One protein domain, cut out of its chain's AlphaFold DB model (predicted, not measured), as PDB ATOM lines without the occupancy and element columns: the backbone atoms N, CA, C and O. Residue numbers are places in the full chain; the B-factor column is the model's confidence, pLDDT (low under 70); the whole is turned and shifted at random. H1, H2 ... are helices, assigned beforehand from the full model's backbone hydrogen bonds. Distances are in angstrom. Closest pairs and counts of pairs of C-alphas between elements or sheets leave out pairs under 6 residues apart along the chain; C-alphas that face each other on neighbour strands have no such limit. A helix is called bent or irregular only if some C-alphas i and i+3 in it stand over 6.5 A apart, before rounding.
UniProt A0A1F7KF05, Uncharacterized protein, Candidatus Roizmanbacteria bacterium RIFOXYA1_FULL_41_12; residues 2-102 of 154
ATOM      1  N   GLU A   2     198.504 186.718 159.876       77.19
ATOM      2  CA  GLU A   2     199.154 187.248 158.664       77.19
ATOM      3  C   GLU A   2     199.668 186.154 157.706       77.19
ATOM      4  O   GLU A   2     199.392 186.221 156.511       77.19
ATOM      5  N   ASP A   3     200.268 185.071 158.218       84.94
ATOM      6  CA  ASP A   3     200.743 183.954 157.376       84.94
ATOM      7  C   ASP A   3     199.632 183.236 156.595       84.94
ATOM      8  O   ASP A   3     199.844 182.790 155.465       84.94
ATOM      9  N   LYS A   4     198.429 183.112 157.179       86.81
ATOM     10  CA  LYS A   4     197.280 182.501 156.490       86.81
ATOM     11  C   LYS A   4     196.760 183.446 155.403       86.81
ATOM     12  O   LYS A   4     196.479 183.005 154.294       86.81
ATOM     13  N   ILE A   5     196.712 184.751 155.669       89.00
ATOM     14  CA  ILE A   5     196.280 185.752 154.681       89.00
ATOM     15  C   ILE A   5     197.243 185.787 153.485       89.00
ATOM     16  O   ILE A   5     196.798 185.775 152.338       89.00
ATOM     17  N   LEU A   6     198.556 185.746 153.731       91.81
ATOM     18  CA  LEU A   6     199.557 185.714 152.664       91.81
ATOM     19  C   LEU A   6     199.439 184.447 151.804       91.81
ATOM     20  O   LEU A   6     199.406 184.535 150.576       91.81
ATOM     21  N   LYS A   7     199.314 183.267 152.427       91.69
ATOM     22  CA  LYS A   7     199.125 181.993 151.708       91.69
ATOM     23  C   LYS A   7     197.837 181.986 150.883       91.69
ATOM     24  O   LYS A   7     197.855 181.538 149.739       91.69
ATOM     25  N   LEU A   8     196.745 182.528 151.425       93.12
ATOM     26  CA  LEU A   8     195.476 182.672 150.713       93.12
ATOM     27  C   LEU A   8     195.638 183.530 149.450       93.12
ATOM     28  O   LEU A   8     195.222 183.119 148.367       93.12
ATOM     29  N   LEU A   9     196.289 184.693 149.568       92.56
ATOM     30  CA  LEU A   9     196.552 185.578 148.431       92.56
ATOM     31  C   LEU A   9     197.431 184.902 147.373       92.56
ATOM     32  O   LEU A   9     197.123 184.984 146.186       92.56
ATOM     33  N   ILE A  10     198.473 184.176 147.785       93.75
ATOM     34  CA  ILE A  10     199.331 183.421 146.862       93.75
ATOM     35  C   ILE A  10     198.527 182.350 146.115       93.75
ATOM     36  O   ILE A  10     198.684 182.213 144.902       93.75
ATOM     37  N   ILE A  11     197.644 181.607 146.791       93.88
ATOM     38  CA  ILE A  11     196.813 180.570 146.154       93.88
ATOM     39  C   ILE A  11     195.844 181.195 145.141       93.88
ATOM     40  O   ILE A  11     195.712 180.700 144.020       93.88
ATOM     41  N   LEU A  12     195.196 182.307 145.486       94.12
ATOM     42  CA  LEU A  12     194.274 182.999 144.579       94.12
ATOM     43  C   LEU A  12     194.995 183.578 143.356       94.12
ATOM     44  O   LEU A  12     194.547 183.389 142.225       94.12
ATOM     45  N   VAL A  13     196.141 184.232 143.562       94.00
ATOM     46  CA  VAL A  13     196.927 184.806 142.462       94.00
ATOM     47  C   VAL A  13     197.491 183.700 141.574       94.00
ATOM     48  O   VAL A  13     197.324 183.758 140.356       94.00
ATOM     49  N   SER A  14     198.102 182.665 142.153       93.38
ATOM     50  CA  SER A  14     198.673 181.553 141.386       93.38
ATOM     51  C   SER A  14     197.605 180.780 140.615       93.38
ATOM     52  O   SER A  14     197.785 180.545 139.425       93.38
ATOM     53  N   SER A  15     196.460 180.455 141.223       92.69
ATOM     54  CA  SER A  15     195.366 179.761 140.529       92.69
ATOM     55  C   SER A  15     194.771 180.589 139.389       92.69
ATOM     56  O   SER A  15     194.563 180.057 138.299       92.69
ATOM     57  N   TYR A  16     194.569 181.898 139.576       92.56
ATOM     58  CA  TYR A  16     194.111 182.790 138.508       92.56
ATOM     59  C   TYR A  16     195.129 182.886 137.363       92.56
ATOM     60  O   TYR A  16     194.765 182.789 136.188       92.56
ATOM     61  N   VAL A  17     196.413 183.037 137.701       92.31
ATOM     62  CA  VAL A  17     197.511 183.083 136.731       92.31
ATOM     63  C   VAL A  17     197.588 181.770 135.956       92.31
ATOM     64  O   VAL A  17     197.563 181.794 134.729       92.31
ATOM     65  N   ILE A  18     197.595 180.621 136.632       91.31
ATOM     66  CA  ILE A  18     197.665 179.301 135.996       91.31
ATOM     67  C   ILE A  18     196.447 179.081 135.095       91.31
ATOM     68  O   ILE A  18     196.624 178.772 133.918       91.31
ATOM     69  N   ALA A  19     195.227 179.320 135.586       90.38
ATOM     70  CA  ALA A  19     194.000 179.116 134.816       90.38
ATOM     71  C   ALA A  19     193.929 179.994 133.553       90.38
ATOM     72  O   ALA A  19     193.350 179.588 132.547       90.38
ATOM     73  N   LYS A  20     194.536 181.190 133.567       86.75
ATOM     74  CA  LYS A  20     194.472 182.142 132.447       86.75
ATOM     75  C   LYS A  20     195.688 182.096 131.517       86.75
ATOM     76  O   LYS A  20     195.564 182.439 130.337       86.75
ATOM     77  N   ILE A  21     196.857 181.718 132.034       86.38
ATOM     78  CA  ILE A  21     198.135 181.741 131.312       86.38
ATOM     79  C   ILE A  21     198.517 180.350 130.804       86.38
ATOM     80  O   ILE A  21     198.844 180.227 129.623       86.38
ATOM     81  N   ALA A  22     198.428 179.299 131.625       84.38
ATOM     82  CA  ALA A  22     198.862 177.957 131.221       84.38
ATOM     83  C   ALA A  22     198.150 177.453 129.949       84.38
ATOM     84  O   ALA A  22     198.834 176.994 129.030       84.38
ATOM     85  N   PRO A  23     196.822 177.639 129.781       81.88
ATOM     86  CA  PRO A  23     196.152 177.215 128.560       81.88
ATOM     87  C   PRO A  23     196.576 178.004 127.318       81.88
ATOM     88  O   PRO A  23     196.413 177.505 126.214       81.88
ATOM     89  N   LYS A  24     197.114 179.223 127.449       82.31
ATOM     90  CA  LYS A  24     197.618 179.984 126.291       82.31
ATOM     91  C   LYS A  24     198.934 179.417 125.761       82.31
ATOM     92  O   LYS A  24     199.147 179.451 124.553       82.31
ATOM     93  N   PHE A  25     199.782 178.903 126.651       79.12
ATOM     94  CA  PHE A  25     201.050 178.269 126.286       79.12
ATOM     95  C   PHE A  25     200.863 176.833 125.791       79.12
ATOM     96  O   PHE A  25     201.520 176.427 124.841       79.12
ATOM     97  N   ILE A  26     199.943 176.081 126.405       76.62
ATOM     98  CA  ILE A  26     199.678 174.678 126.054       76.62
ATOM     99  C   ILE A  26     198.769 174.578 124.818       76.62
ATOM    100  O   ILE A  26     198.998 173.754 123.936       76.62
ATOM    101  N   LEU A  27     197.746 175.434 124.721       76.06
ATOM    102  CA  LEU A  27     196.781 175.455 123.619       76.06
ATOM    103  C   LEU A  27     197.089 176.651 122.706       76.06
ATOM    104  O   LEU A  27     196.387 177.670 122.718       76.06
ATOM    105  N   LEU A  28     198.176 176.530 121.937       66.81
ATOM    106  CA  LEU A  28     198.611 177.548 120.977       66.81
ATOM    107  C   LEU A  28     197.522 177.793 119.912       66.81
ATOM    108  O   LEU A  28     197.165 176.870 119.171       66.81
ATOM    109  N   PRO A  29     197.014 179.030 119.755       61.25
ATOM    110  CA  PRO A  29     196.139 179.368 118.643       61.25
ATOM    111  C   PRO A  29     196.995 179.541 117.383       61.25
ATOM    112  O   PRO A  29     197.604 180.587 117.161       61.25
ATOM    113  N   LYS A  30     197.070 178.512 116.534       58.28
ATOM    114  CA  LYS A  30     197.775 178.621 115.249       58.28
ATOM    115  C   LYS A  30     196.870 179.317 114.222       58.28
ATOM    116  O   LYS A  30     195.931 178.704 113.727       58.28
ATOM    117  N   SER A  31     197.130 180.610 114.009       54.06
ATOM    118  CA  SER A  31     196.877 181.548 112.880       54.06
ATOM    119  C   SER A  31     195.853 181.287 111.745       54.06
ATOM    120  O   SER A  31     195.832 182.048 110.780       54.06
ATOM    121  N   ARG A  32     194.941 180.314 111.814       56.81
ATOM    122  CA  ARG A  32     193.802 180.182 110.885       56.81
ATOM    123  C   ARG A  32     192.713 179.314 111.511       56.81
ATOM    124  O   ARG A  32     192.453 178.188 111.096       56.81
ATOM    125  N   GLN A  33     192.133 179.806 112.598       59.50
ATOM    126  CA  GLN A  33     191.170 179.038 113.375       59.50
ATOM    127  C   GLN A  33     189.815 179.054 112.660       59.50
ATOM    128  O   GLN A  33     189.153 180.085 112.571       59.50
ATOM    129  N   THR A  34     189.394 177.905 112.136       71.12
ATOM    130  CA  THR A  34     187.990 177.702 111.763       71.12
ATOM    131  C   THR A  34     187.132 177.807 113.027       71.12
ATOM    132  O   THR A  34     187.604 177.479 114.120       71.12
ATOM    133  N   SER A  35     185.864 178.219 112.912       73.44
ATOM    134  CA  SER A  35     184.969 178.375 114.075       73.44
ATOM    135  C   SER A  35     184.929 177.123 114.965       73.44
ATOM    136  O   SER A  35     184.892 177.234 116.185       73.44
ATOM    137  N   LYS A  36     185.061 175.928 114.365       74.62
ATOM    138  CA  LYS A  36     185.117 174.635 115.070       74.62
ATOM    139  C   LYS A  36     186.353 174.487 115.966       74.62
ATOM    140  O   LYS A  36     186.241 174.021 117.095       74.62
ATOM    141  N   ALA A  37     187.528 174.894 115.486       80.50
ATOM    142  CA  ALA A  37     188.765 174.801 116.260       80.50
ATOM    143  C   ALA A  37     188.776 175.773 117.453       80.50
ATOM    144  O   ALA A  37     189.407 175.487 118.469       80.50
ATOM    145  N   LYS A  38     188.063 176.902 117.351       83.38
ATOM    146  CA  LYS A  38     187.906 177.853 118.455       83.38
ATOM    147  C   LYS A  38     187.058 177.267 119.581       83.38
ATOM    148  O   LYS A  38     187.516 177.246 120.715       83.38
ATOM    149  N   THR A  39     185.897 176.698 119.259       86.38
ATOM    150  CA  THR A  39     185.010 176.074 120.255       86.38
ATOM    151  C   THR A  39     185.704 174.961 121.037       86.38
ATOM    152  O   THR A  39     185.584 174.905 122.256       86.38
ATOM    153  N   VAL A  40     186.472 174.099 120.361       87.19
ATOM    154  CA  VAL A  40     187.224 173.024 121.033       87.19
ATOM    155  C   VAL A  40     188.295 173.593 121.965       87.19
ATOM    156  O   VAL A  40     188.446 173.124 123.089       87.19
ATOM    157  N   ILE A  41     189.028 174.618 121.523       86.56
ATOM    158  CA  ILE A  41     190.062 175.250 122.349       86.56
ATOM    159  C   ILE A  41     189.443 175.958 123.559       86.56
ATOM    160  O   ILE A  41     189.970 175.822 124.660       86.56
ATOM    161  N   ASP A  42     188.320 176.653 123.391       88.06
ATOM    162  CA  ASP A  42     187.617 177.312 124.495       88.06
ATOM    163  C   ASP A  42     187.060 176.286 125.498       88.06
ATOM    164  O   ASP A  42     187.202 176.472 126.707       88.06
ATOM    165  N   PHE A  43     186.535 175.153 125.022       90.31
ATOM    166  CA  PHE A  43     186.119 174.040 125.881       90.31
ATOM    167  C   PHE A  43     187.286 173.471 126.705       90.31
ATOM    168  O   PHE A  43     187.170 173.324 127.921       90.31
ATOM    169  N   LEU A  44     188.437 173.207 126.075       90.50
ATOM    170  CA  LEU A  44     189.627 172.704 126.774       90.50
ATOM    171  C   LEU A  44     190.170 173.714 127.792       90.50
ATOM    172  O   LEU A  44     190.574 173.328 128.887       90.50
ATOM    173  N   ARG A  45     190.147 175.011 127.464       90.38
ATOM    174  CA  ARG A  45     190.515 176.084 128.402       90.38
ATOM    175  C   ARG A  45     189.620 176.072 129.632       90.38
ATOM    176  O   ARG A  45     190.131 176.149 130.747       90.38
ATOM    177  N   GLN A  46     188.311 175.943 129.426       92.25
ATOM    178  CA  GLN A  46     187.355 175.881 130.523       92.25
ATOM    179  C   GLN A  46     187.577 174.633 131.386       92.25
ATOM    180  O   GLN A  46     187.594 174.745 132.607       92.25
ATOM    181  N   ALA A  47     187.816 173.470 130.777       92.69
ATOM    182  CA  ALA A  47     188.103 172.237 131.508       92.69
ATOM    183  C   ALA A  47     189.349 172.370 132.406       92.69
ATOM    184  O   ALA A  47     189.295 172.024 133.585       92.69
ATOM    185  N   VAL A  48     190.445 172.941 131.886       92.62
ATOM    186  CA  VAL A  48     191.658 173.205 132.683       92.62
ATOM    187  C   VAL A  48     191.367 174.175 133.827       92.62
ATOM    188  O   VAL A  48     191.791 173.930 134.954       92.62
ATOM    189  N   ALA A  49     190.618 175.251 133.569       93.00
ATOM    190  CA  ALA A  49     190.258 176.219 134.602       93.00
ATOM    191  C   ALA A  49     189.446 175.575 135.738       93.00
ATOM    192  O   ALA A  49     189.741 175.828 136.904       93.00
ATOM    193  N   VAL A  50     188.484 174.697 135.423       94.69
ATOM    194  CA  VAL A  50     187.710 173.960 136.438       94.69
ATOM    195  C   VAL A  50     188.627 173.125 137.333       94.69
ATOM    196  O   VAL A  50     188.506 173.201 138.554       94.69
ATOM    197  N   VAL A  51     189.574 172.379 136.757       94.31
ATOM    198  CA  VAL A  51     190.523 171.565 137.537       94.31
ATOM    199  C   VAL A  51     191.405 172.442 138.428       94.31
ATOM    200  O   VAL A  51     191.574 172.151 139.609       94.31
ATOM    201  N   VAL A  52     191.937 173.546 137.894       95.25
ATOM    202  CA  VAL A  52     192.787 174.473 138.658       95.25
ATOM    203  C   VAL A  52     192.019 175.098 139.822       95.25
ATOM    204  O   VAL A  52     192.534 175.135 140.937       95.25
ATOM    205  N   TYR A  53     190.785 175.554 139.596       95.38
ATOM    206  CA  TYR A  53     189.963 176.132 140.659       95.38
ATOM    207  C   TYR A  53     189.533 175.101 141.698       95.38
ATOM    208  O   TYR A  53     189.508 175.425 142.883       95.38
ATOM    209  N   PHE A  54     189.266 173.859 141.291       95.62
ATOM    210  CA  PHE A  54     189.011 172.768 142.226       95.62
ATOM    211  C   PHE A  54     190.211 172.534 143.156       95.62
ATOM    212  O   PHE A  54     190.057 172.540 144.376       95.62
ATOM    213  N   LEU A  55     191.424 172.421 142.603       95.69
ATOM    214  CA  LEU A  55     192.644 172.250 143.401       95.69
ATOM    215  C   LEU A  55     192.936 173.467 144.289       95.69
ATOM    216  O   LEU A  55     193.361 173.303 145.432       95.69
ATOM    217  N   ALA A  56     192.674 174.680 143.797       95.56
ATOM    218  CA  ALA A  56     192.809 175.900 144.587       95.56
ATOM    219  C   ALA A  56     191.834 175.919 145.771       95.56
ATOM    220  O   ALA A  56     192.243 176.230 146.886       95.56
ATOM    221  N   ALA A  57     190.573 175.527 145.564       95.62
ATOM    222  CA  ALA A  57     189.590 175.407 146.639       95.62
ATOM    223  C   ALA A  57     190.038 174.392 147.702       95.62
ATOM    224  O   ALA A  57     189.960 174.686 148.893       95.62
ATOM    225  N   MET A  58     190.584 173.241 147.287       95.75
ATOM    226  CA  MET A  58     191.160 172.267 148.222       95.75
ATOM    227  C   MET A  58     192.344 172.861 148.996       95.75
ATOM    228  O   MET A  58     192.400 172.765 150.217       95.75
ATOM    229  N   ALA A  59     193.269 173.552 148.326       94.31
ATOM    230  CA  ALA A  59     194.395 174.199 149.000       94.31
ATOM    231  C   ALA A  59     193.942 175.244 150.039       94.31
ATOM    232  O   ALA A  59     194.543 175.350 151.110       94.31
ATOM    233  N   ILE A  60     192.864 175.981 149.750       94.56
ATOM    234  CA  ILE A  60     192.259 176.935 150.687       94.56
ATOM    235  C   ILE A  60     191.654 176.204 151.889       94.56
ATOM    236  O   ILE A  60     191.932 176.594 153.017       94.56
ATOM    237  N   LEU A  61     190.873 175.138 151.684       94.25
ATOM    238  CA  LEU A  61     190.288 174.358 152.784       94.25
ATOM    239  C   LEU A  61     191.361 173.803 153.732       94.25
ATOM    240  O   LEU A  61     191.234 173.931 154.948       94.25
ATOM    241  N   ASN A  62     192.461 173.290 153.178       93.69
ATOM    242  CA  ASN A  62     193.586 172.786 153.963       93.69
ATOM    243  C   ASN A  62     194.246 173.887 154.826       93.69
ATOM    244  O   ASN A  62     194.692 173.639 155.943       93.69
ATOM    245  N   LEU A  63     194.258 175.143 154.363       92.44
ATOM    246  CA  LEU A  63     194.774 176.279 155.140       92.44
ATOM    247  C   LEU A  63     193.936 176.579 156.399       92.44
ATOM    248  O   LEU A  63     194.453 177.102 157.397       92.44
ATOM    249  N   PHE A  64     192.649 176.240 156.350       92.88
ATOM    250  CA  PHE A  64     191.722 176.305 157.478       92.88
ATOM    251  C   PHE A  64     191.676 175.001 158.284       92.88
ATOM    252  O   PHE A  64     190.772 174.840 159.095       92.88
ATOM    253  N   GLU A  65     192.652 174.106 158.094       92.88
ATOM    254  CA  GLU A  65     192.782 172.834 158.823       92.88
ATOM    255  C   GLU A  65     191.592 171.880 158.596       92.88
ATOM    256  O   GLU A  65     191.342 170.970 159.383       92.88
ATOM    257  N   VAL A  66     190.871 172.058 157.483       95.69
ATOM    258  CA  VAL A  66     189.851 171.113 157.020       95.69
ATOM    259  C   VAL A  66     190.543 169.971 156.284       95.69
ATOM    260  O   VAL A  66     191.321 170.211 155.359       95.69
ATOM    261  N   ASP A  67     190.226 168.728 156.649       94.81
ATOM    262  CA  ASP A  67     190.745 167.560 155.941       94.81
ATOM    263  C   ASP A  67     190.190 167.497 154.507       94.81
ATOM    264  O   ASP A  67     188.991 167.323 154.271       94.81
ATOM    265  N   VAL A  68     191.090 167.644 153.536       95.94
ATOM    266  CA  VAL A  68     190.779 167.607 152.101       95.94
ATOM    267  C   VAL A  68     190.854 166.205 151.503       95.94
ATOM    268  O   VAL A  68     190.430 165.998 150.363       95.94
ATOM    269  N   THR A  69     191.371 165.232 152.258       95.06
ATOM    270  CA  THR A  69     191.579 163.850 151.813       95.06
ATOM    271  C   THR A  69     190.302 163.216 151.250       95.06
ATOM    272  O   THR A  69     190.369 162.665 150.148       95.06
ATOM    273  N   PRO A  70     189.118 163.346 151.887       94.44
ATOM    274  CA  PRO A  70     187.885 162.767 151.352       94.44
ATOM    275  C   PRO A  70     187.488 163.356 149.992       94.44
ATOM    276  O   PRO A  70     187.059 162.632 149.093       94.44
ATOM    277  N   TYR A  71     187.678 164.663 149.807       94.06
ATOM    278  CA  TYR A  71     187.329 165.358 148.569       94.06
ATOM    279  C   TYR A  71     188.259 164.955 147.423       94.06
ATOM    280  O   TYR A  71     187.786 164.617 146.336       94.06
ATOM    281  N   LEU A  72     189.570 164.904 147.679       93.44
ATOM    282  CA  LEU A  72     190.550 164.441 146.696       93.44
ATOM    283  C   LEU A  72     190.315 162.974 146.320       93.44
ATOM    284  O   LEU A  72     190.263 162.648 145.133       93.44
ATOM    285  N   LEU A  73     190.075 162.099 147.298       94.81
ATOM    286  CA  LEU A  73     189.748 160.698 147.034       94.81
ATOM    287  C   LEU A  73     188.487 160.571 146.171       94.81
ATOM    288  O   LEU A  73     188.520 159.895 145.142       94.81
ATOM    289  N   SER A  74     187.412 161.286 146.518       92.56
ATOM    290  CA  SER A  74     186.156 161.253 145.754       92.56
ATOM    291  C   SER A  74     186.308 161.765 144.314       92.56
ATOM    292  O   SER A  74     185.694 161.222 143.393       92.56
ATOM    293  N   SER A  75     187.189 162.746 144.081       93.94
ATOM    294  CA  SER A  75     187.445 163.299 142.744       93.94
ATOM    295  C   SER A  75     188.097 162.299 141.779       93.94
ATOM    296  O   SER A  75     187.971 162.442 140.560       93.94
ATOM    297  N   SER A  76     188.694 161.222 142.300       93.25
ATOM    298  CA  SER A  76     189.272 160.143 141.490       93.25
ATOM    299  C   SER A  76     188.214 159.408 140.663       93.25
ATOM    300  O   SER A  76     188.468 159.053 139.516       93.25
ATOM    301  N   ILE A  77     187.002 159.234 141.205       95.06
ATOM    302  CA  ILE A  77     185.884 158.578 140.505       95.06
ATOM    303  C   ILE A  77     185.436 159.426 139.310       95.06
ATOM    304  O   ILE A  77     185.192 158.902 138.224       95.06
ATOM    305  N   VAL A  78     185.383 160.749 139.487       94.62
ATOM    306  CA  VAL A  78     185.057 161.689 138.405       94.62
ATOM    307  C   VAL A  78     186.132 161.641 137.318       94.62
ATOM    308  O   VAL A  78     185.809 161.526 136.137       94.62
ATOM    309  N   GLY A  79     187.411 161.663 137.710       93.06
ATOM    310  CA  GLY A  79     188.531 161.530 136.776       93.06
ATOM    311  C   GLY A  79     188.490 160.215 135.993       93.06
ATOM    312  O   GLY A  79     188.661 160.214 134.774       93.06
ATOM    313  N   PHE A  80     188.180 159.109 136.670       95.00
ATOM    314  CA  PHE A  80     187.992 157.801 136.051       95.00
ATOM    315  C   PHE A  80     186.849 157.819 135.032       95.00
ATOM    316  O   PHE A  80     187.061 157.438 133.885       95.00
ATOM    317  N   ALA A  81     185.670 158.331 135.393       95.31
ATOM    318  CA  ALA A  81     184.527 158.407 134.482       95.31
ATOM    319  C   ALA A  81     184.845 159.209 133.203       95.31
ATOM    320  O   ALA A  81     184.513 158.776 132.099       95.31
ATOM    321  N   ILE A  82     185.546 160.342 133.337       94.12
ATOM    322  CA  ILE A  82     186.006 161.145 132.193       94.12
ATOM    323  C   ILE A  82     186.990 160.344 131.328       94.12
ATOM    324  O   ILE A  82     186.858 160.320 130.102       94.12
ATOM    325  N   GLY A  83     187.950 159.656 131.953       94.38
ATOM    326  CA  GLY A  83     188.916 158.802 131.260       94.38
ATOM    327  C   GLY A  83     188.250 157.664 130.482       94.38
ATOM    328  O   GLY A  83     188.598 157.432 129.326       94.38
ATOM    329  N   PHE A  84     187.239 157.019 131.068       95.12
ATOM    330  CA  PHE A  84     186.443 155.984 130.404       95.12
ATOM    331  C   PHE A  84     185.677 156.531 129.199       95.12
ATOM    332  O   PHE A  84     185.691 155.916 128.135       95.12
ATOM    333  N   GLY A  85     185.083 157.722 129.314       93.19
ATOM    334  CA  GLY A  85     184.431 158.385 128.181       93.19
ATOM    335  C   GLY A  85     185.391 158.723 127.033       93.19
ATOM    336  O   GLY A  85     184.998 158.700 125.869       93.19
ATOM    337  N   ALA A  86     186.662 158.993 127.344       94.81
ATOM    338  CA  ALA A  86     187.706 159.295 126.365       94.81
ATOM    339  C   ALA A  86     188.476 158.058 125.860       94.81
ATOM    340  O   ALA A  86     189.344 158.189 124.994       94.81
ATOM    341  N   GLN A  87     188.184 156.857 126.366       95.50
ATOM    342  CA  GLN A  87     188.974 155.654 126.088       95.50
ATOM    343  C   GLN A  87     189.050 155.326 124.587       95.50
ATOM    344  O   GLN A  87     190.127 155.019 124.072       95.50
ATOM    345  N   SER A  88     187.926 155.422 123.869       94.81
ATOM    346  CA  SER A  88     187.865 155.143 122.426       94.81
ATOM    347  C   SER A  88     188.731 156.105 121.612       94.81
ATOM    348  O   SER A  88     189.402 155.686 120.675       94.81
ATOM    349  N   PHE A  89     188.811 157.372 122.019       94.31
ATOM    350  CA  PHE A  89     189.660 158.361 121.361       94.31
ATOM    351  C   PHE A  89     191.147 157.991 121.448       94.31
ATOM    352  O   PHE A  89     191.862 158.059 120.450       94.31
ATOM    353  N   PHE A  90     191.618 157.566 122.623       95.00
ATOM    354  CA  PHE A  90     193.005 157.118 122.775       95.00
ATOM    355  C   PHE A  90     193.276 155.832 121.995       95.00
ATOM    356  O   PHE A  90     194.312 155.732 121.336       95.00
ATOM    357  N   LYS A  91     192.329 154.886 122.012       95.88
ATOM    358  CA  LYS A  91     192.385 153.666 121.196       95.88
ATOM    359  C   LYS A  91     192.560 154.009 119.712       95.88
ATOM    360  O   LYS A  91     193.439 153.448 119.065       95.88
ATOM    361  N   ASP A  92     191.787 154.967 119.201       96.38
ATOM    362  CA  ASP A  92     191.873 155.425 117.813       96.38
ATOM    363  C   ASP A  92     193.228 156.052 117.477       96.38
ATOM    364  O   ASP A  92     193.788 155.757 116.424       96.38
ATOM    365  N   ILE A  93     193.779 156.897 118.356       96.00
ATOM    366  CA  ILE A  93     195.087 157.528 118.121       96.00
ATOM    367  C   ILE A  93     196.205 156.490 118.079       96.00
ATOM    368  O   ILE A  93     197.024 156.515 117.162       96.00
ATOM    369  N   ILE A  94     196.246 155.587 119.062       95.44
ATOM    370  CA  ILE A  94     197.296 154.566 119.155       95.44
ATOM    371  C   ILE A  94     197.226 153.641 117.938       95.44
ATOM    372  O   ILE A  94     198.244 153.411 117.284       95.44
ATOM    373  N   ALA A  95     196.022 153.183 117.584       95.12
ATOM    374  CA  ALA A  95     195.813 152.380 116.386       95.12
ATOM    375  C   ALA A  95     196.212 153.145 115.116       95.12
ATOM    376  O   ALA A  95     196.859 152.585 114.241       95.12
ATOM    377  N   GLY A  96     195.899 154.438 115.020       94.19
ATOM    378  CA  GLY A  96     196.301 155.258 113.881       94.19
ATOM    379  C   GLY A  96     197.808 155.400 113.722       94.19
ATOM    380  O   GLY A  96     198.302 155.326 112.602       94.19
ATOM    381  N   ILE A  97     198.549 155.571 114.822       95.00
ATOM    382  CA  ILE A  97     200.018 155.590 114.785       95.00
ATOM    383  C   ILE A  97     200.545 154.240 114.293       95.00
ATOM    384  O   ILE A  97     201.392 154.219 113.408       95.00
ATOM    385  N   TYR A  98     200.011 153.131 114.810       92.94
ATOM    386  CA  TYR A  98     200.390 151.788 114.368       92.94
ATOM    387  C   TYR A  98     200.143 151.588 112.863       92.94
ATOM    388  O   TYR A  98     201.053 151.201 112.139       92.94
ATOM    389  N   LEU A  99     198.962 151.966 112.366       92.44
ATOM    390  CA  LEU A  99     198.624 151.887 110.940       92.44
ATOM    391  C   LEU A  99     199.541 152.739 110.056       92.44
ATOM    392  O   LEU A  99     199.858 152.336 108.945       92.44
ATOM    393  N   LEU A 100     199.963 153.916 110.523       91.81
ATOM    394  CA  LEU A 100     200.890 154.777 109.779       91.81
ATOM    395  C   LEU A 100     202.315 154.210 109.714       91.81
ATOM    396  O   LEU A 100     203.067 154.585 108.816       91.81
ATOM    397  N   LEU A 101     202.688 153.349 110.662       92.75
ATOM    398  CA  LEU A 101     203.977 152.656 110.675       92.75
ATOM    399  C   LEU A 101     203.958 151.369 109.835       92.75
ATOM    400  O   LEU A 101     205.026 150.886 109.461       92.75
ATOM    401  N   GLU A 102     202.776 150.836 109.513       90.38
ATOM    402  CA  GLU A 102     202.620 149.605 108.735       90.38
ATOM    403  C   GLU A 102     202.913 149.849 107.236       90.38
ATOM    404  O   GLU A 102     202.207 150.617 106.571       90.38
TER     405      GLU A 102
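What this domain is: This is residues 2 to 102 of the 154 residues of an uncharacterized protein of Candidatus Roizmanbacteria bacterium RIFOXYA1_FULL_41_12 (UniProt A0A1F7KF05). A long, loose helical zigzag: H1 and H2 pack side by side as a hairpin, and H3 folds back along the other side of H2 with a gap between them. H4 turns off at a corner from the end of H3, and residues 76 to 102, the later part of H3 and H4 with it, stick out free of the rest. The printed part has 101 residues with four named helices, in the order H1, H2, H3, H4, and no named strand; the class is all helix. The whole is loose, with a radius of gyration of the C-alphas of 18.2 A, and elongated, spanning 61 by 34 by 23 A.

How they stand to each other: H1, residues 2 to 26, and H2, residues 35 to 63, form a helical hairpin. They touch, with 20 pairs of C-alphas within 8 A, the closest being those of Ala 19 and Ala 49 at 4.7 A. They run opposite ways at a shallow tilt of 18 degrees. H1 has a kink of 31 degrees near residue 20; it is neither bent nor irregular, but only just: C-alphas 20 and 23 are 6.5 A apart. H3, residues 69 to 85, is close to H2 but not clearly touching it; their closest C-alphas, those of Met 58 and Tyr 71, are 7.9 A apart. H2 and H3 run opposite ways at a shallow tilt of 17 degrees. H3 and H4, residues 87 to 101, meet only through their link. H1 is apart from H3 and H4, and H2 is apart from H4. In H2 and H4 every O i to N i+4 pair is within hydrogen-bond range; in H1 19 of 21 are, and in H3 10 of 13.

Where its parts are: H1 begins at C-alpha 2, at (199.154, 187.248, 158.664), and measures 35.0 A from first to last C-alpha. H2, the longest helix with 29 residues, measures 42.3 A and ends at C-alpha 63, at (194.774, 176.279, 155.140). H3, from Thr 69 to Gly 85, measures 25.3 A. H4, from Gln 87, measures 21.7 A and ends at C-alpha 101, at (203.977, 152.656, 110.675).

The domain as a whole: The C-alphas of Glu 2 and Glu 102, the first and last printed, are the two farthest apart, at 62.6 A. Without the stretch that stands free, the body has 74 residues and spans 48 by 29 by 13 A. The printed part has no cut. The links from H2 to H3 and from H3 to H4 are tight, the link from H1 to H2 is short, and no link is long. The mean pLDDT of the printed part is 89.3; residues 28 to 33, in the link from H1 to H2, are under 70.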